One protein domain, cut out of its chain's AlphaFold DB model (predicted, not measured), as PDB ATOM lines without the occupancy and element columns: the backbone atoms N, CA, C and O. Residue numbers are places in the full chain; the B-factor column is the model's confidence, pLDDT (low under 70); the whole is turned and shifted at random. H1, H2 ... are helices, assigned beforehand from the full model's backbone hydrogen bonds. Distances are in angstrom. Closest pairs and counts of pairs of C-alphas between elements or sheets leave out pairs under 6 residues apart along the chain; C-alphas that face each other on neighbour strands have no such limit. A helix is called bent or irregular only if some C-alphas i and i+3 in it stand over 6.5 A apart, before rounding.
ATOM      1  N   THR A  83     -51.954 -26.588 -21.367       89.00
ATOM      2  CA  THR A  83     -50.922 -25.543 -21.335       89.00
ATOM      3  C   THR A  83     -51.463 -24.200 -20.853       89.00
ATOM      4  O   THR A  83     -50.833 -23.525 -20.040       89.00
ATOM      5  N   ARG A  84     -52.676 -23.833 -21.288       89.69
ATOM      6  CA  ARG A  84     -53.326 -22.576 -20.886       89.69
ATOM      7  C   ARG A  84     -53.557 -22.461 -19.372       89.69
ATOM      8  O   ARG A  84     -53.590 -21.352 -18.848       89.69
ATOM      9  N   HIS A  85     -53.689 -23.583 -18.661       91.25
ATOM     10  CA  HIS A  85     -53.816 -23.607 -17.201       91.25
ATOM     11  C   HIS A  85     -52.463 -23.462 -16.496       91.25
ATOM     12  O   HIS A  85     -52.418 -22.864 -15.427       91.25
ATOM     13  N   ILE A  86     -51.364 -23.928 -17.104       92.25
ATOM     14  CA  ILE A  86     -50.001 -23.680 -16.604       92.25
ATOM     15  C   ILE A  86     -49.688 -22.180 -16.692       92.25
ATOM     16  O   ILE A  86     -49.245 -21.593 -15.711       92.25
ATOM     17  N   LEU A  87     -50.011 -21.541 -17.821       93.06
ATOM     18  CA  LEU A  87     -49.849 -20.096 -18.010       93.06
ATOM     19  C   LEU A  87     -50.686 -19.277 -17.013       93.06
ATOM     20  O   LEU A  87     -50.166 -18.366 -16.375       93.06
ATOM     21  N   VAL A  88     -51.962 -19.630 -16.824       94.25
ATOM     22  CA  VAL A  88     -52.850 -18.975 -15.840       94.25
ATOM     23  C   VAL A  88     -52.375 -19.193 -14.397       94.25
ATOM     24  O   VAL A  88     -52.452 -18.273 -13.586       94.25
ATOM     25  N   PHE A  89     -51.829 -20.368 -14.069       95.25
ATOM     26  CA  PHE A  89     -51.236 -20.635 -12.756       95.25
ATOM     27  C   PHE A  89     -49.947 -19.835 -12.520       95.25
ATOM     28  O   PHE A  89     -49.777 -19.248 -11.453       95.25
ATOM     29  N   LEU A  90     -49.064 -19.753 -13.518       94.75
ATOM     30  CA  LEU A  90     -47.861 -18.924 -13.447       94.75
ATOM     31  C   LEU A  90     -48.205 -17.431 -13.358       94.75
ATOM     32  O   LEU A  90     -47.521 -16.707 -12.642       94.75
ATOM     33  N   GLY A  91     -49.279 -16.979 -14.012       94.00
ATOM     34  CA  GLY A  91     -49.772 -15.605 -13.909       94.00
ATOM     35  C   GLY A  91     -50.348 -15.281 -12.527       94.00
ATOM     36  O   GLY A  91     -49.999 -14.254 -11.951       94.00
ATOM     37  N   PHE A  92     -51.146 -16.191 -11.957       94.81
ATOM     38  CA  PHE A  92     -51.598 -16.128 -10.559       94.81
ATOM     39  C   PHE A  92     -50.414 -16.046  -9.583       94.81
ATOM     40  O   PHE A  92     -50.394 -15.189  -8.699       94.81
ATOM     41  N   LEU A  93     -49.398 -16.894  -9.771       94.56
ATOM     42  CA  LEU A  93     -48.184 -16.893  -8.954       94.56
ATOM     43  C   LEU A  93     -47.384 -15.590  -9.129       94.56
ATOM     44  O   LEU A  93     -46.895 -15.048  -8.144       94.56
ATOM     45  N   GLY A  94     -47.327 -15.038 -10.344       92.62
ATOM     46  CA  GLY A  94     -46.708 -13.743 -10.629       92.62
ATOM     47  C   GLY A  94     -47.387 -12.594  -9.883       92.62
ATOM     48  O   GLY A  94     -46.718 -11.859  -9.164       92.62
ATOM     49  N   PHE A  95     -48.718 -12.479  -9.958       90.75
ATOM     50  CA  PHE A  95     -49.454 -11.466  -9.186       90.75
ATOM     51  C   PHE A  95     -49.374 -11.682  -7.671       90.75
ATOM     52  O   PHE A  95     -49.357 -10.703  -6.927       90.75
ATOM     53  N   THR A  96     -49.256 -12.934  -7.216       91.06
ATOM     54  CA  THR A  96     -48.974 -13.250  -5.807       91.06
ATOM     55  C   THR A  96     -47.606 -12.691  -5.397       91.06
ATOM     56  O   THR A  96     -47.518 -11.969  -4.411       91.06
ATOM     57  N   ILE A  97     -46.549 -12.946  -6.179       90.12
ATOM     58  CA  ILE A  97     -45.177 -12.473  -5.911       90.12
ATOM     59  C   ILE A  97     -45.073 -10.942  -5.978       90.12
ATOM     60  O   ILE A  97     -44.413 -10.351  -5.126       90.12
ATOM     61  N   ILE A  98     -45.740 -10.296  -6.941       86.94
ATOM     62  CA  ILE A  98     -45.769  -8.829  -7.077       86.94
ATOM     63  C   ILE A  98     -46.440  -8.186  -5.854       86.94
ATOM     64  O   ILE A  98     -45.873  -7.272  -5.262       86.94
ATOM     65  N   TYR A  99     -47.607  -8.683  -5.429       83.06
ATOM     66  CA  TYR A  99     -48.304  -8.116  -4.267       83.06
ATOM     67  C   TYR A  99     -47.589  -8.441  -2.943       83.06
ATOM     68  O   TYR A  99     -47.566  -7.616  -2.032       83.06
ATOM     69  N   MET A 100     -46.945  -9.609  -2.833       84.88
ATOM     70  CA  MET A 100     -46.057  -9.881  -1.700       84.88
ATOM     71  C   MET A 100     -44.877  -8.904  -1.685       84.88
ATOM     72  O   MET A 100     -44.652  -8.292  -0.657       84.88
ATOM     73  N   LEU A 101     -44.190  -8.664  -2.811       83.19
ATOM     74  CA  LEU A 101     -43.074  -7.706  -2.876       83.19
ATOM     75  C   LEU A 101     -43.481  -6.303  -2.393       83.19
ATOM     76  O   LEU A 101     -42.728  -5.692  -1.643       83.19
ATOM     77  N   GLN A 102     -44.679  -5.836  -2.756       76.94
ATOM     78  CA  GLN A 102     -45.249  -4.593  -2.230       76.94
ATOM     79  C   GLN A 102     -45.361  -4.625  -0.692       76.94
ATOM     80  O   GLN A 102     -44.866  -3.728  -0.021       76.94
ATOM     81  N   LEU A 103     -45.965  -5.664  -0.103       76.38
ATOM     82  CA  LEU A 103     -46.052  -5.792   1.361       76.38
ATOM     83  C   LEU A 103     -44.679  -5.943   2.037       76.38
ATOM     84  O   LEU A 103     -44.483  -5.424   3.133       76.38
ATOM     85  N   ASN A 104     -43.721  -6.593   1.374       81.31
ATOM     86  CA  ASN A 104     -42.354  -6.721   1.861       81.31
ATOM     87  C   ASN A 104     -41.664  -5.348   1.977       81.31
ATOM     88  O   ASN A 104     -41.002  -5.089   2.979       81.31
ATOM     89  N   LEU A 105     -41.830  -4.465   0.985       76.75
ATOM     90  CA  LEU A 105     -41.308  -3.090   1.017       76.75
ATOM     91  C   LEU A 105     -41.944  -2.280   2.156       76.75
ATOM     92  O   LEU A 105     -41.228  -1.692   2.966       76.75
ATOM     93  N   LEU A 106     -43.271  -2.359   2.286       73.25
ATOM     94  CA  LEU A 106     -44.050  -1.689   3.333       73.25
ATOM     95  C   LEU A 106     -43.622  -2.073   4.763       73.25
ATOM     96  O   LEU A 106     -43.669  -1.231   5.658       73.25
ATOM     97  N   VAL A 107     -43.179  -3.318   4.986       74.44
ATOM     98  CA  VAL A 107     -42.612  -3.770   6.275       74.44
ATOM     99  C   VAL A 107     -41.128  -3.404   6.407       74.44
ATOM    100  O   VAL A 107     -40.672  -3.047   7.493       74.44
ATOM    101  N   ALA A 108     -40.347  -3.481   5.327       78.44
ATOM    102  CA  ALA A 108     -38.909  -3.225   5.375       78.44
ATOM    103  C   ALA A 108     -38.546  -1.744   5.555       78.44
ATOM    104  O   ALA A 108     -37.546  -1.458   6.211       78.44
ATOM    105  N   LEU A 109     -39.322  -0.812   4.989       78.44
ATOM    106  CA  LEU A 109     -38.995   0.619   4.988       78.44
ATOM    107  C   LEU A 109     -38.918   1.226   6.409       78.44
ATOM    108  O   LEU A 109     -37.856   1.769   6.731       78.44
ATOM    109  N   PRO A 110     -39.919   1.077   7.307       74.69
ATOM    110  CA  PRO A 110     -39.814   1.579   8.684       74.69
ATOM    111  C   PRO A 110     -38.641   0.957   9.456       74.69
ATOM    112  O   PRO A 110     -37.921   1.642  10.181       74.69
ATOM    113  N   ILE A 111     -38.402  -0.344   9.255       78.44
ATOM    114  CA  ILE A 111     -37.342  -1.099   9.934       78.44
ATOM    115  C   ILE A 111     -35.954  -0.644   9.459       78.44
ATOM    116  O   ILE A 111     -35.042  -0.477  10.272       78.44
ATOM    117  N   MET A 112     -35.788  -0.386   8.158       78.50
ATOM    118  CA  MET A 112     -34.569   0.189   7.592       78.50
ATOM    119  C   MET A 112     -34.295   1.585   8.167       78.50
ATOM    120  O   MET A 112     -33.180   1.830   8.630       78.50
ATOM    121  N   VAL A 113     -35.305   2.466   8.180       78.25
ATOM    122  CA  VAL A 113     -35.192   3.841   8.699       78.25
ATOM    123  C   VAL A 113     -34.793   3.841  10.175       78.25
ATOM    124  O   VAL A 113     -33.841   4.532  10.546       78.25
ATOM    125  N   GLU A 629     -45.926   2.678  -4.352       38.84
ATOM    126  CA  GLU A 629     -45.250   1.573  -5.075       38.84
ATOM    127  C   GLU A 629     -46.144   0.569  -5.844       38.84
ATOM    128  O   GLU A 629     -45.654  -0.190  -6.685       38.84
ATOM    129  N   THR A 630     -47.469   0.581  -5.643       38.56
ATOM    130  CA  THR A 630     -48.419  -0.155  -6.510       38.56
ATOM    131  C   THR A 630     -48.371   0.263  -7.983       38.56
ATOM    132  O   THR A 630     -48.823  -0.488  -8.855       38.56
ATOM    133  N   THR A 631     -47.888   1.473  -8.272       46.00
ATOM    134  CA  THR A 631     -48.039   2.108  -9.584       46.00
ATOM    135  C   THR A 631     -46.948   1.685 -10.564       46.00
ATOM    136  O   THR A 631     -47.266   1.301 -11.692       46.00
ATOM    137  N   GLU A 632     -45.682   1.694 -10.140       44.31
ATOM    138  CA  GLU A 632     -44.531   1.573 -11.045       44.31
ATOM    139  C   GLU A 632     -44.323   0.145 -11.574       44.31
ATOM    140  O   GLU A 632     -44.356  -0.089 -12.784       44.31
ATOM    141  N   SER A 633     -44.183  -0.844 -10.683       45.31
ATOM    142  CA  SER A 633     -43.957  -2.244 -11.083       45.31
ATOM    143  C   SER A 633     -45.232  -2.922 -11.614       45.31
ATOM    144  O   SER A 633     -45.203  -3.672 -12.597       45.31
ATOM    145  N   GLY A 634     -46.384  -2.628 -11.002       56.28
ATOM    146  CA  GLY A 634     -47.680  -3.192 -11.385       56.28
ATOM    147  C   GLY A 634     -48.239  -2.643 -12.703       56.28
ATOM    148  O   GLY A 634     -48.993  -3.345 -13.386       56.28
ATOM    149  N   GLY A 635     -47.854  -1.419 -13.086       67.88
ATOM    150  CA  GLY A 635     -48.419  -0.676 -14.217       67.88
ATOM    151  C   GLY A 635     -48.288  -1.377 -15.572       67.88
ATOM    152  O   GLY A 635     -49.239  -1.377 -16.351       67.88
ATOM    153  N   VAL A 636     -47.155  -2.037 -15.837       80.38
ATOM    154  CA  VAL A 636     -46.924  -2.793 -17.088       80.38
ATOM    155  C   VAL A 636     -47.491  -4.218 -17.009       80.38
ATOM    156  O   VAL A 636     -47.952  -4.767 -18.014       80.38
ATOM    157  N   CYS A 637     -47.515  -4.816 -15.814       86.56
ATOM    158  CA  CYS A 637     -47.873  -6.221 -15.614       86.56
ATOM    159  C   CYS A 637     -49.335  -6.538 -15.975       86.56
ATOM    160  O   CYS A 637     -49.595  -7.560 -16.615       86.56
ATOM    161  N   MET A 638     -50.298  -5.675 -15.622       86.88
ATOM    162  CA  MET A 638     -51.710  -5.909 -15.973       86.88
ATOM    163  C   MET A 638     -51.978  -5.805 -17.491       86.88
ATOM    164  O   MET A 638     -52.548  -6.751 -18.041       86.88
ATOM    165  N   PRO A 639     -51.531  -4.758 -18.217       90.62
ATOM    166  CA  PRO A 639     -51.578  -4.723 -19.681       90.62
ATOM    167  C   PRO A 639     -50.899  -5.921 -20.357       90.62
ATOM    168  O   PRO A 639     -51.493  -6.536 -21.246       90.62
ATOM    169  N   ALA A 640     -49.690  -6.296 -19.922       90.25
ATOM    170  CA  ALA A 640     -48.958  -7.428 -20.493       90.25
ATOM    171  C   ALA A 640     -49.724  -8.752 -20.318       90.25
ATOM    172  O   ALA A 640     -49.871  -9.522 -21.273       90.25
ATOM    173  N   MET A 641     -50.300  -8.987 -19.133       91.56
ATOM    174  CA  MET A 641     -51.133 -10.164 -18.891       91.56
ATOM    175  C   MET A 641     -52.434 -10.140 -19.706       91.56
ATOM    176  O   MET A 641     -52.849 -11.182 -20.208       91.56
ATOM    177  N   GLN A 642     -53.066  -8.977 -19.909       90.69
ATOM    178  CA  GLN A 642     -54.241  -8.859 -20.785       90.69
ATOM    179  C   GLN A 642     -53.920  -9.243 -22.238       90.69
ATOM    180  O   GLN A 642     -54.688  -9.989 -22.846       90.69
ATOM    181  N   ALA A 643     -52.774  -8.823 -22.789       89.75
ATOM    182  CA  ALA A 643     -52.333  -9.276 -24.114       89.75
ATOM    183  C   ALA A 643     -52.075 -10.794 -24.164       89.75
ATOM    184  O   ALA A 643     -52.500 -11.455 -25.113       89.75
ATOM    185  N   MET A 644     -51.434 -11.360 -23.137       90.81
ATOM    186  CA  MET A 644     -51.165 -12.801 -23.065       90.81
ATOM    187  C   MET A 644     -52.467 -13.618 -22.975       90.81
ATOM    188  O   MET A 644     -52.697 -14.535 -23.768       90.81
ATOM    189  N   LEU A 645     -53.378 -13.242 -22.072       91.75
ATOM    190  CA  LEU A 645     -54.694 -13.871 -21.925       91.75
ATOM    191  C   LEU A 645     -55.550 -13.731 -23.193       91.75
ATOM    192  O   LEU A 645     -56.279 -14.663 -23.532       91.75
ATOM    193  N   ALA A 646     -55.446 -12.622 -23.930       89.25
ATOM    194  CA  ALA A 646     -56.181 -12.440 -25.180       89.25
ATOM    195  C   ALA A 646     -55.758 -13.428 -26.282       89.25
ATOM    196  O   ALA A 646     -56.608 -13.801 -27.095       89.25
ATOM    197  N   GLN A 647     -54.494 -13.870 -26.301       87.31
ATOM    198  CA  GLN A 647     -53.976 -14.888 -27.230       87.31
ATOM    199  C   GLN A 647     -54.239 -16.325 -26.755       87.31
ATOM    200  O   GLN A 647     -54.508 -17.208 -27.568       87.31
ATOM    201  N   TRP A 648     -54.174 -16.571 -25.444       90.25
ATOM    202  CA  TRP A 648     -54.231 -17.923 -24.870       90.25
ATOM    203  C   TRP A 648     -55.614 -18.377 -24.394       90.25
ATOM    204  O   TRP A 648     -55.801 -19.569 -24.141       90.25
ATOM    205  N   SER A 649     -56.585 -17.469 -24.249       90.25
ATOM    206  CA  SER A 649     -57.892 -17.779 -23.660       90.25
ATOM    207  C   SER A 649     -59.021 -17.902 -24.702       90.25
ATOM    208  O   SER A 649     -59.437 -16.888 -25.292       90.25
ATOM    209  N   PRO A 650     -59.581 -19.118 -24.903       89.12
ATOM    210  CA  PRO A 650     -60.799 -19.332 -25.682       89.12
ATOM    211  C   PRO A 650     -61.958 -18.463 -25.166       89.12
ATOM    212  O   PRO A 650     -62.136 -18.366 -23.950       89.12
ATOM    213  N   PRO A 651     -62.810 -17.877 -26.033       85.38
ATOM    214  CA  PRO A 651     -63.840 -16.924 -25.607       85.38
ATOM    215  C   PRO A 651     -64.765 -17.400 -24.475       85.38
ATOM    216  O   PRO A 651     -65.194 -16.591 -23.653       85.38
ATOM    217  N   MET A 652     -65.054 -18.702 -24.386       86.31
ATOM    218  CA  MET A 652     -65.923 -19.275 -23.346       86.31
ATOM    219  C   MET A 652     -65.251 -19.471 -21.977       86.31
ATOM    220  O   MET A 652     -65.975 -19.628 -20.998       86.31
ATOM    221  N   ASP A 653     -63.919 -19.388 -21.895       88.06
ATOM    222  CA  ASP A 653     -63.133 -19.630 -20.671       88.06
ATOM    223  C   ASP A 653     -62.467 -18.348 -20.126       88.06
ATOM    224  O   ASP A 653     -61.841 -18.365 -19.064       88.06
ATOM    225  N   ARG A 654     -62.622 -17.215 -20.835       88.81
ATOM    226  CA  ARG A 654     -62.025 -15.911 -20.492       88.81
ATOM    227  C   ARG A 654     -62.352 -15.418 -19.087       88.81
ATOM    228  O   ARG A 654     -61.490 -14.787 -18.483       88.81
ATOM    229  N   THR A 655     -63.542 -15.699 -18.545       91.94
ATOM    230  CA  THR A 655     -63.888 -15.223 -17.195       91.94
ATOM    231  C   THR A 655     -63.122 -15.999 -16.132       91.94
ATOM    232  O   THR A 655     -62.462 -15.379 -15.307       91.94
ATOM    233  N   ILE A 656     -63.146 -17.336 -16.172       92.19
ATOM    234  CA  ILE A 656     -62.384 -18.173 -15.230       92.19
ATOM    235  C   ILE A 656     -60.873 -17.935 -15.365       92.19
ATOM    236  O   ILE A 656     -60.195 -17.794 -14.350       92.19
ATOM    237  N   MET A 657     -60.336 -17.848 -16.588       93.12
ATOM    238  CA  MET A 657     -58.897 -17.633 -16.800       93.12
ATOM    239  C   MET A 657     -58.428 -16.260 -16.297       93.12
ATOM    240  O   MET A 657     -57.419 -16.192 -15.598       93.12
ATOM    241  N   ALA A 658     -59.159 -15.178 -16.594       91.88
ATOM    242  CA  ALA A 658     -58.823 -13.852 -16.078       91.88
ATOM    243  C   ALA A 658     -58.987 -13.784 -14.554       91.88
ATOM    244  O   ALA A 658     -58.055 -13.376 -13.864       91.88
ATOM    245  N   ALA A 659     -60.126 -14.238 -14.017       92.19
ATOM    246  CA  ALA A 659     -60.391 -14.190 -12.583       92.19
ATOM    247  C   ALA A 659     -59.332 -14.959 -11.782       92.19
ATOM    248  O   ALA A 659     -58.799 -14.399 -10.830       92.19
ATOM    249  N   PHE A 660     -58.977 -16.188 -12.183       93.38
ATOM    250  CA  PHE A 660     -57.926 -16.967 -11.513       93.38
ATOM    251  C   PHE A 660     -56.565 -16.265 -11.581       93.38
ATOM    252  O   PHE A 660     -55.826 -16.277 -10.606       93.38
ATOM    253  N   THR A 661     -56.235 -15.629 -12.707       93.38
ATOM    254  CA  THR A 661     -54.954 -14.925 -12.863       93.38
ATOM    255  C   THR A 661     -54.859 -13.717 -11.922       93.38
ATOM    256  O   THR A 661     -53.882 -13.588 -11.191       93.38
ATOM    257  N   TYR A 662     -55.878 -12.849 -11.890       89.56
ATOM    258  CA  TYR A 662     -55.850 -11.633 -11.065       89.56
ATOM    259  C   TYR A 662     -56.162 -11.878  -9.585       89.56
ATOM    260  O   TYR A 662     -55.753 -11.083  -8.742       89.56
ATOM    261  N   SER A 663     -56.825 -12.980  -9.219       88.31
ATOM    262  CA  SER A 663     -57.097 -13.292  -7.808       88.31
ATOM    263  C   SER A 663     -55.831 -13.636  -7.002       88.31
ATOM    264  O   SER A 663     -55.884 -13.657  -5.773       88.31
ATOM    265  N   GLY A 664     -54.678 -13.810  -7.666       88.75
ATOM    266  CA  GLY A 664     -53.357 -13.874  -7.028       88.75
ATOM    267  C   GLY A 664     -52.996 -12.616  -6.233       88.75
ATOM    268  O   GLY A 664     -52.309 -12.726  -5.223       88.75
ATOM    269  N   LEU A 665     -53.539 -11.447  -6.602       85.62
ATOM    270  CA  LEU A 665     -53.397 -10.207  -5.827       85.62
ATOM    271  C   LEU A 665     -53.918 -10.383  -4.389       85.62
ATOM    272  O   LEU A 665     -53.237 -10.033  -3.431       85.62
ATOM    273  N   ALA A 666     -55.101 -10.988  -4.232       86.75
ATOM    274  CA  ALA A 666     -55.715 -11.206  -2.923       86.75
ATOM    275  C   ALA A 666     -54.960 -12.254  -2.086       86.75
ATOM    276  O   ALA A 666     -54.863 -12.108  -0.874       86.75
ATOM    277  N   VAL A 667     -54.380 -13.281  -2.717       88.88
ATOM    278  CA  VAL A 667     -53.561 -14.284  -2.009       88.88
ATOM    279  C   VAL A 667     -52.205 -13.701  -1.600       88.88
ATOM    280  O   VAL A 667     -51.771 -13.906  -0.469       88.88
ATOM    281  N   GLY A 668     -51.568 -12.910  -2.468       87.44
ATOM    282  CA  GLY A 668     -50.340 -12.188  -2.134       87.44
ATOM    283  C   GLY A 668     -50.545 -11.181  -1.000       87.44
ATOM    284  O   GLY A 668     -49.697 -11.082  -0.117       87.44
ATOM    285  N   ALA A 669     -51.709 -10.523  -0.954       83.38
ATOM    286  CA  ALA A 669     -52.095  -9.619   0.130       83.38
ATOM    287  C   ALA A 669     -52.205 -10.303   1.504       83.38
ATOM    288  O   ALA A 669     -51.954  -9.674   2.529       83.38
ATOM    289  N   VAL A 670     -52.571 -11.588   1.534       86.81
ATOM    290  CA  VAL A 670     -52.722 -12.367   2.774       86.81
ATOM    291  C   VAL A 670     -51.389 -12.957   3.221       86.81
ATOM    292  O   VAL A 670     -51.082 -12.955   4.410       86.81
ATOM    293  N   LEU A 671     -50.593 -13.470   2.278       86.81
ATOM    294  CA  LEU A 671     -49.317 -14.116   2.586       86.81
ATOM    295  C   LEU A 671     -48.192 -13.108   2.859       86.81
ATOM    296  O   LEU A 671     -47.308 -13.402   3.658       86.81
ATOM    297  N   GLY A 672     -48.213 -11.934   2.218       83.88
ATOM    298  CA  GLY A 672     -47.101 -10.977   2.244       83.88
ATOM    299  C   GLY A 672     -46.721 -10.495   3.642       83.88
ATOM    300  O   GLY A 672     -45.541 -10.507   3.971       83.88
ATOM    301  N   GLY A 673     -47.698 -10.145   4.485       82.38
ATOM    302  CA  GLY A 673     -47.448  -9.682   5.857       82.38
ATOM    303  C   GLY A 673     -46.755 -10.742   6.729       82.38
ATOM    304  O   GLY A 673     -45.595 -10.545   7.088       82.38
ATOM    305  N   PRO A 674     -47.397 -11.895   7.008       84.69
ATOM    306  CA  PRO A 674     -46.817 -12.937   7.859       84.69
ATOM    307  C   PRO A 674     -45.508 -13.530   7.321       84.69
ATOM    308  O   PRO A 674     -44.626 -13.890   8.098       84.69
ATOM    309  N   VAL A 675     -45.342 -13.625   5.993       87.12
ATOM    310  CA  VAL A 675     -44.071 -14.072   5.395       87.12
ATOM    311  C   VAL A 675     -42.987 -12.999   5.534       87.12
ATOM    312  O   VAL A 675     -41.838 -13.354   5.791       87.12
ATOM    313  N   SER A 676     -43.327 -11.708   5.432       86.06
ATOM    314  CA  SER A 676     -42.372 -10.621   5.689       86.06
ATOM    315  C   SER A 676     -41.880 -10.634   7.126       86.06
ATOM    316  O   SER A 676     -40.677 -10.679   7.360       86.06
ATOM    317  N   GLU A 677     -42.808 -10.664   8.079       83.62
ATOM    318  CA  GLU A 677     -42.537 -10.711   9.518       83.62
ATOM    319  C   GLU A 677     -41.632 -11.902   9.884       83.62
ATOM    320  O   GLU A 677     -40.615 -11.745  10.567       83.62
ATOM    321  N   TRP A 678     -41.924 -13.089   9.338       87.69
ATOM    322  CA  TRP A 678     -41.113 -14.287   9.550       87.69
ATOM    323  C   TRP A 678     -39.710 -14.207   8.921       87.69
ATOM    324  O   TRP A 678     -38.727 -14.588   9.553       87.69
ATOM    325  N   VAL A 679     -39.565 -13.689   7.695       89.56
ATOM    326  CA  VAL A 679     -38.231 -13.554   7.078       89.56
ATOM    327  C   VAL A 679     -37.412 -12.449   7.755       89.56
ATOM    328  O   VAL A 679     -36.208 -12.618   7.943       89.56
ATOM    329  N   VAL A 680     -38.039 -11.349   8.185       88.31
ATOM    330  CA  VAL A 680     -37.366 -10.257   8.908       88.31
ATOM    331  C   VAL A 680     -36.877 -10.713  10.283       88.31
ATOM    332  O   VAL A 680     -35.739 -10.418  10.637       88.31
ATOM    333  N   THR A 681     -37.673 -11.475  11.035       87.69
ATOM    334  CA  THR A 681     -37.255 -12.000  12.350       87.69
ATOM    335  C   THR A 681     -36.121 -13.030  12.268       87.69
ATOM    336  O   THR A 681     -35.362 -13.168  13.224       87.69
ATOM    337  N   VAL A 682     -35.949 -13.720  11.131       91.62
ATOM    338  CA  VAL A 682     -34.884 -14.728  10.931       91.62
ATOM    339  C   VAL A 682     -33.639 -14.173  10.220       91.62
ATOM    340  O   VAL A 682     -32.528 -14.617  10.505       91.62
ATOM    341  N   MET A 683     -33.792 -13.234   9.279       88.50
ATOM    342  CA  MET A 683     -32.714 -12.770   8.382       88.50
ATOM    343  C   MET A 683     -32.565 -11.238   8.305       88.50
ATOM    344  O   MET A 683     -31.747 -10.726   7.534       88.50
ATOM    345  N   GLY A 684     -33.355 -10.491   9.078       88.38
ATOM    346  CA  GLY A 684     -33.432  -9.033   9.018       88.38
ATOM    347  C   GLY A 684     -34.067  -8.502   7.727       88.38
ATOM    348  O   GLY A 684     -34.315  -9.226   6.760       88.38
ATOM    349  N   TRP A 685     -34.279  -7.185   7.680       87.31
ATOM    350  CA  TRP A 685     -34.862  -6.495   6.520       87.31
ATOM    351  C   TRP A 685     -34.071  -6.701   5.216       87.31
ATOM    352  O   TRP A 685     -34.657  -6.783   4.141       87.31
ATOM    353  N   ARG A 686     -32.741  -6.865   5.295       90.50
ATOM    354  CA  ARG A 686     -31.900  -7.190   4.126       90.50
ATOM    355  C   ARG A 686     -32.205  -8.585   3.574       90.50
ATOM    356  O   ARG A 686     -32.275  -8.757   2.360       90.50
ATOM    357  N   GLY A 687     -32.417  -9.567   4.452       88.19
ATOM    358  CA  GLY A 687     -32.794 -10.927   4.069       88.19
ATOM    359  C   GLY A 687     -34.114 -10.980   3.306       88.19
ATOM    360  O   GLY A 687     -34.211 -11.700   2.316       88.19
ATOM    361  N   LEU A 688     -35.088 -10.145   3.687       88.56
ATOM    362  CA  LEU A 688     -36.385 -10.055   3.012       88.56
ATOM    363  C   LEU A 688     -36.254  -9.732   1.515       88.56
ATOM    364  O   LEU A 688     -36.876 -10.397   0.682       88.56
ATOM    365  N   PHE A 689     -35.400  -8.766   1.167       88.69
ATOM    366  CA  PHE A 689     -35.128  -8.406  -0.226       88.69
ATOM    367  C   PHE A 689     -34.420  -9.529  -0.994       88.69
ATOM    368  O   PHE A 689     -34.821  -9.841  -2.116       88.69
ATOM    369  N   TYR A 690     -33.424 -10.189  -0.393       91.75
ATOM    370  CA  TYR A 690     -32.740 -11.315  -1.038       91.75
ATOM    371  C   TYR A 690     -33.673 -12.514  -1.260       91.75
ATOM    372  O   TYR A 690     -33.699 -13.071  -2.358       91.75
ATOM    373  N   CYS A 691     -34.486 -12.887  -0.267       91.00
ATOM    374  CA  CYS A 691     -35.457 -13.974  -0.389       91.00
ATOM    375  C   CYS A 691     -36.498 -13.688  -1.481       91.00
ATOM    376  O   CYS A 691     -36.709 -14.531  -2.355       91.00
ATOM    377  N   GLN A 692     -37.106 -12.497  -1.480       88.06
ATOM    378  CA  GLN A 692     -38.115 -12.133  -2.479       88.06
ATOM    379  C   GLN A 692     -37.512 -12.013  -3.886       88.06
ATOM    380  O   GLN A 692     -38.120 -12.475  -4.852       88.06
ATOM    381  N   GLY A 693     -36.294 -11.473  -4.004       90.06
ATOM    382  CA  GLY A 693     -35.550 -11.410  -5.262       90.06
ATOM    383  C   GLY A 693     -35.247 -12.795  -5.840       90.06
ATOM    384  O   GLY A 693     -35.493 -13.033  -7.021       90.06
ATOM    385  N   VAL A 694     -34.799 -13.748  -5.013       94.12
ATOM    386  CA  VAL A 694     -34.574 -15.140  -5.444       94.12
ATOM    387  C   VAL A 694     -35.881 -15.813  -5.876       94.12
ATOM    388  O   VAL A 694     -35.905 -16.464  -6.921       94.12
ATOM    389  N   VAL A 695     -36.984 -15.621  -5.144       93.31
ATOM    390  CA  VAL A 695     -38.308 -16.148  -5.534       93.31
ATOM    391  C   VAL A 695     -38.774 -15.558  -6.872       93.31
ATOM    392  O   VAL A 695     -39.229 -16.302  -7.742       93.31
ATOM    393  N   ALA A 696     -38.603 -14.249  -7.081       91.25
ATOM    394  CA  ALA A 696     -38.939 -13.579  -8.335       91.25
ATOM    395  C   ALA A 696     -38.061 -14.049  -9.513       91.25
ATOM    396  O   ALA A 696     -38.580 -14.268 -10.609       91.25
ATOM    397  N   LEU A 697     -36.761 -14.279  -9.298       94.94
ATOM    398  CA  LEU A 697     -35.850 -14.830 -10.309       94.94
ATOM    399  C   LEU A 697     -36.209 -16.276 -10.682       94.94
ATOM    400  O   LEU A 697     -36.279 -16.601 -11.867       94.94
ATOM    401  N   VAL A 698     -36.503 -17.132  -9.697       95.94
ATOM    402  CA  VAL A 698     -36.965 -18.513  -9.936       95.94
ATOM    403  C   VAL A 698     -38.290 -18.520 -10.705       95.94
ATOM    404  O   VAL A 698     -38.443 -19.295 -11.652       95.94
ATOM    405  N   TRP A 699     -39.225 -17.627 -10.365       95.38
ATOM    406  CA  TRP A 699     -40.463 -17.448 -11.127       95.38
ATOM    407  C   TRP A 699     -40.206 -16.947 -12.553       95.38
ATOM    408  O   TRP A 699     -40.810 -17.467 -13.489       95.38
ATOM    409  N   CYS A 700     -39.284 -16.001 -12.751       94.06
ATOM    410  CA  CYS A 700     -38.931 -15.487 -14.074       94.06
ATOM    411  C   CYS A 700     -38.345 -16.591 -14.972       94.06
ATOM    412  O   CYS A 700     -38.796 -16.777 -16.102       94.06
ATOM    413  N   VAL A 701     -37.414 -17.398 -14.448       95.56
ATOM    414  CA  VAL A 701     -36.867 -18.568 -15.157       95.56
ATOM    415  C   VAL A 701     -37.972 -19.583 -15.473       95.56
ATOM    416  O   VAL A 701     -38.055 -20.071 -16.600       95.56
ATOM    417  N   ALA A 702     -38.876 -19.863 -14.528       94.19
ATOM    418  CA  ALA A 702     -40.023 -20.737 -14.776       94.19
ATOM    419  C   ALA A 702     -40.967 -20.178 -15.859       94.19
ATOM    420  O   ALA A 702     -41.425 -20.936 -16.712       94.19
ATOM    421  N   TRP A 703     -41.216 -18.865 -15.877       94.19
ATOM    422  CA  TRP A 703     -42.033 -18.190 -16.889       94.19
ATOM    423  C   TRP A 703     -41.433 -18.337 -18.294       94.19
ATOM    424  O   TRP A 703     -42.138 -18.759 -19.212       94.19
ATOM    425  N   GLN A 704     -40.128 -18.081 -18.452       92.56
ATOM    426  CA  GLN A 704     -39.419 -18.215 -19.735       92.56
ATOM    427  C   GLN A 704     -39.345 -19.670 -20.240       92.56
ATOM    428  O   GLN A 704     -39.325 -19.908 -21.445       92.56
ATOM    429  N   LEU A 705     -39.327 -20.663 -19.341       91.62
ATOM    430  CA  LEU A 705     -39.253 -22.090 -19.699       91.62
ATOM    431  C   LEU A 705     -40.617 -22.770 -19.933       91.62
ATOM    432  O   LEU A 705     -40.659 -23.887 -20.464       91.62
ATOM    433  N   LEU A 706     -41.721 -22.151 -19.495       90.69
ATOM    434  CA  LEU A 706     -43.063 -22.758 -19.470       90.69
ATOM    435  C   LEU A 706     -44.154 -21.933 -20.172       90.69
ATOM    436  O   LEU A 706     -45.278 -22.419 -20.299       90.69
ATOM    437  N   THR A 707     -43.853 -20.716 -20.630       90.31
ATOM    438  CA  THR A 707     -44.779 -19.881 -21.409       90.31
ATOM    439  C   THR A 707     -44.141 -19.450 -22.729       90.31
ATOM    440  O   THR A 707     -42.923 -19.357 -22.849       90.31
ATOM    441  N   THR A 708     -44.966 -19.190 -23.742       87.00
ATOM    442  CA  THR A 708     -44.553 -18.558 -25.004       87.00
ATOM    443  C   THR A 708     -45.624 -17.555 -25.417       87.00
ATOM    444  O   THR A 708     -46.792 -17.764 -25.101       87.00
ATOM    445  N   GLU A 709     -45.272 -16.502 -26.163       83.81
ATOM    446  CA  GLU A 709     -46.261 -15.532 -26.669       83.81
ATOM    447  C   GLU A 709     -47.391 -16.230 -27.439       83.81
ATOM    448  O   GLU A 709     -48.548 -16.191 -27.031       83.81
ATOM    449  N   ASN A 710     -47.042 -16.940 -28.518       82.38
ATOM    450  CA  ASN A 710     -48.021 -17.605 -29.368       82.38
ATOM    451  C   ASN A 710     -48.268 -19.055 -28.907       82.38
ATOM    452  O   ASN A 710     -47.311 -19.837 -28.849       82.38
ATOM    453  N   PRO A 711     -49.529 -19.499 -28.735       84.06
ATOM    454  CA  PRO A 711     -49.852 -20.909 -28.477       84.06
ATOM    455  C   PRO A 711     -49.507 -21.828 -29.663       84.06
ATOM    456  O   PRO A 711     -49.324 -23.031 -29.500       84.06
ATOM    457  N   ILE A 712     -49.372 -21.268 -30.870       82.50
ATOM    458  CA  ILE A 712     -48.966 -21.984 -32.091       82.50
ATOM    459  C   ILE A 712     -47.478 -22.386 -32.047       82.50
ATOM    460  O   ILE A 712     -47.107 -23.401 -32.638       82.50
ATOM    461  N   GLN A 713     -46.640 -21.611 -31.350       83.00
ATOM    462  CA  GLN A 713     -45.188 -21.819 -31.245       83.00
ATOM    463  C   GLN A 713     -44.784 -22.649 -30.014       83.00
ATOM    464  O   GLN A 713     -43.634 -23.064 -29.912       83.00
ATOM    465  N   HIS A 714     -45.711 -22.904 -29.087       85.88
ATOM    466  CA  HIS A 714     -45.407 -23.578 -27.829       85.88
ATOM    467  C   HIS A 714     -44.978 -25.048 -28.043       85.88
ATOM    468  O   HIS A 714     -45.759 -25.833 -28.589       85.88
ATOM    469  N   PRO A 715     -43.789 -25.481 -27.577       84.94
ATOM    470  CA  PRO A 715     -43.226 -26.787 -27.935       84.94
ATOM    471  C   PRO A 715     -43.926 -27.983 -27.271       84.94
ATOM    472  O   PRO A 715     -43.834 -29.099 -27.775       84.94
ATOM    473  N   LYS A 716     -44.624 -27.775 -26.144       85.69
ATOM    474  CA  LYS A 716     -45.276 -28.841 -25.356       85.69
ATOM    475  C   LYS A 716     -46.814 -28.817 -25.440       85.69
ATOM    476  O   LYS A 716     -47.472 -29.479 -24.644       85.69
ATOM    477  N   ILE A 717     -47.403 -28.036 -26.356       88.75
ATOM    478  CA  ILE A 717     -48.870 -27.932 -26.479       88.75
ATOM    479  C   ILE A 717     -49.462 -29.190 -27.128       88.75
ATOM    480  O   ILE A 717     -48.923 -29.710 -28.107       88.75
ATOM    481  N   THR A 718     -50.596 -29.680 -26.622       88.94
ATOM    482  CA  THR A 718     -51.280 -30.814 -27.262       88.94
ATOM    483  C   THR A 718     -51.946 -30.372 -28.568       88.94
ATOM    484  O   THR A 718     -52.443 -29.250 -28.683       88.94
ATOM    485  N   GLN A 719     -52.004 -31.257 -29.570       86.00
ATOM    486  CA  GLN A 719     -52.650 -30.932 -30.851       86.00
ATOM    487  C   GLN A 719     -54.140 -30.584 -30.677       86.00
ATOM    488  O   GLN A 719     -54.642 -29.684 -31.349       86.00
ATOM    489  N   GLN A 720     -54.824 -31.238 -29.732       86.50
ATOM    490  CA  GLN A 720     -56.222 -30.959 -29.387       86.50
ATOM    491  C   GLN A 720     -56.394 -29.549 -28.797       86.50
ATOM    492  O   GLN A 720     -57.258 -28.801 -29.250       86.50
ATOM    493  N   GLU A 721     -55.545 -29.144 -27.843       88.00
ATOM    494  CA  GLU A 721     -55.572 -27.791 -27.270       88.00
ATOM    495  C   GLU A 721     -55.227 -26.726 -28.317       88.00
ATOM    496  O   GLU A 721     -55.935 -25.726 -28.441       88.00
ATOM    497  N   ARG A 722     -54.190 -26.958 -29.130       87.12
ATOM    498  CA  ARG A 722     -53.809 -26.050 -30.219       87.12
ATOM    499  C   ARG A 722     -54.942 -25.880 -31.235       87.12
ATOM    500  O   ARG A 722     -55.191 -24.756 -31.670       87.12
ATOM    501  N   HIS A 723     -55.655 -26.953 -31.584       86.88
ATOM    502  CA  HIS A 723     -56.821 -26.882 -32.466       86.88
ATOM    503  C   HIS A 723     -57.986 -26.118 -31.818       86.88
ATOM    504  O   HIS A 723     -58.551 -25.230 -32.455       86.88
ATOM    505  N   LEU A 724     -58.300 -26.385 -30.543       87.19
ATOM    506  CA  LEU A 724     -59.330 -25.669 -29.779       87.19
ATOM    507  C   LEU A 724     -59.062 -24.157 -29.727       87.19
ATOM    508  O   LEU A 724     -59.960 -23.363 -29.999       87.19
ATOM    509  N   ILE A 725     -57.833 -23.744 -29.411       86.69
ATOM    510  CA  ILE A 725     -57.457 -22.324 -29.346       86.69
ATOM    511  C   ILE A 725     -57.537 -21.694 -30.747       86.69
ATOM    512  O   ILE A 725     -58.238 -20.701 -30.933       86.69
ATOM    513  N   THR A 726     -56.910 -22.313 -31.756       83.69
ATOM    514  CA  THR A 726     -56.864 -21.769 -33.131       83.69
ATOM    515  C   THR A 726     -58.259 -21.638 -33.760       83.69
ATOM    516  O   THR A 726     -58.521 -20.668 -34.467       83.69
ATOM    517  N   THR A 727     -59.175 -22.577 -33.496       84.00
ATOM    518  CA  THR A 727     -60.551 -22.531 -34.031       84.00
ATOM    519  C   THR A 727     -61.476 -21.591 -33.260       84.00
ATOM    520  O   THR A 727     -62.309 -20.934 -33.879       84.00
ATOM    521  N   SER A 728     -61.341 -21.497 -31.933       81.44
ATOM    522  CA  SER A 728     -62.225 -20.666 -31.098       81.44
ATOM    523  C   SER A 728     -61.841 -19.184 -31.057       81.44
ATOM    524  O   SER A 728     -62.707 -18.344 -30.815       81.44
ATOM    525  N   ILE A 729     -60.570 -18.856 -31.302       76.75
ATOM    526  CA  ILE A 729     -60.084 -17.476 -31.460       76.75
ATOM    527  C   ILE A 729     -60.099 -17.061 -32.942       76.75
ATOM    528  O   ILE A 729     -60.453 -15.927 -33.271       76.75
ATOM    529  N   GLY A 730     -59.809 -18.004 -33.844       61.59
ATOM    530  CA  GLY A 730     -59.745 -17.792 -35.287       61.59
ATOM    531  C   GLY A 730     -58.371 -17.313 -35.765       61.59
ATOM    532  O   GLY A 730     -57.574 -16.761 -35.010       61.59
ATOM    533  N   VAL A 731     -58.098 -17.488 -37.061       51.97
ATOM    534  CA  VAL A 731     -56.801 -17.175 -37.708       51.97
ATOM    535  C   VAL A 731     -56.627 -15.661 -37.968       51.97
ATOM    536  O   VAL A 731     -56.091 -15.249 -38.993       51.97
TER     537      VAL A 731
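This is residues 83 to 113 and 629 to 731 of the 994 residues of the protein "Vesicular glutamate transporter 3" of Portunus trituberculatus (UniProt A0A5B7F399). What shape is this? It is a rod of helices: H2, H3 and both arms of bent H4 pack round long H1, and H5 lies crosswise near one end. How large? The printed part has 134 residues with five named helices, H1 to H5, all helix, only just loose, close to compact: radius of gyration of the C-alphas 17.2 A, spans 56 by 25 by 21 A.

Which is the hub? The hub, H1, residues 83 to 113, touches H4a, residues 664 to 682, closest at the C-alphas of Thr 96 and Gly 668, 4.1 A. Which backbones pair fully? H3, residues 654 to 662, and H5, residues 719 to 729, have every O i to N i+4 pair within hydrogen-bond range.

Where does H1 begin? C-alpha 83 is at (-50.922, -25.543, -21.335). Which helix bends? H4, residues 664 to 706, one helix by its hydrogen bonds, is bent: C-alphas 682 and 685 are 9.3 A apart.

Where is the cut? Residues 114 to 628 are not printed; C-alphas 113 and 629 are 17.2 A apart. Where is pLDDT under 70? It is in residues 629 to 635 and 730 to 731.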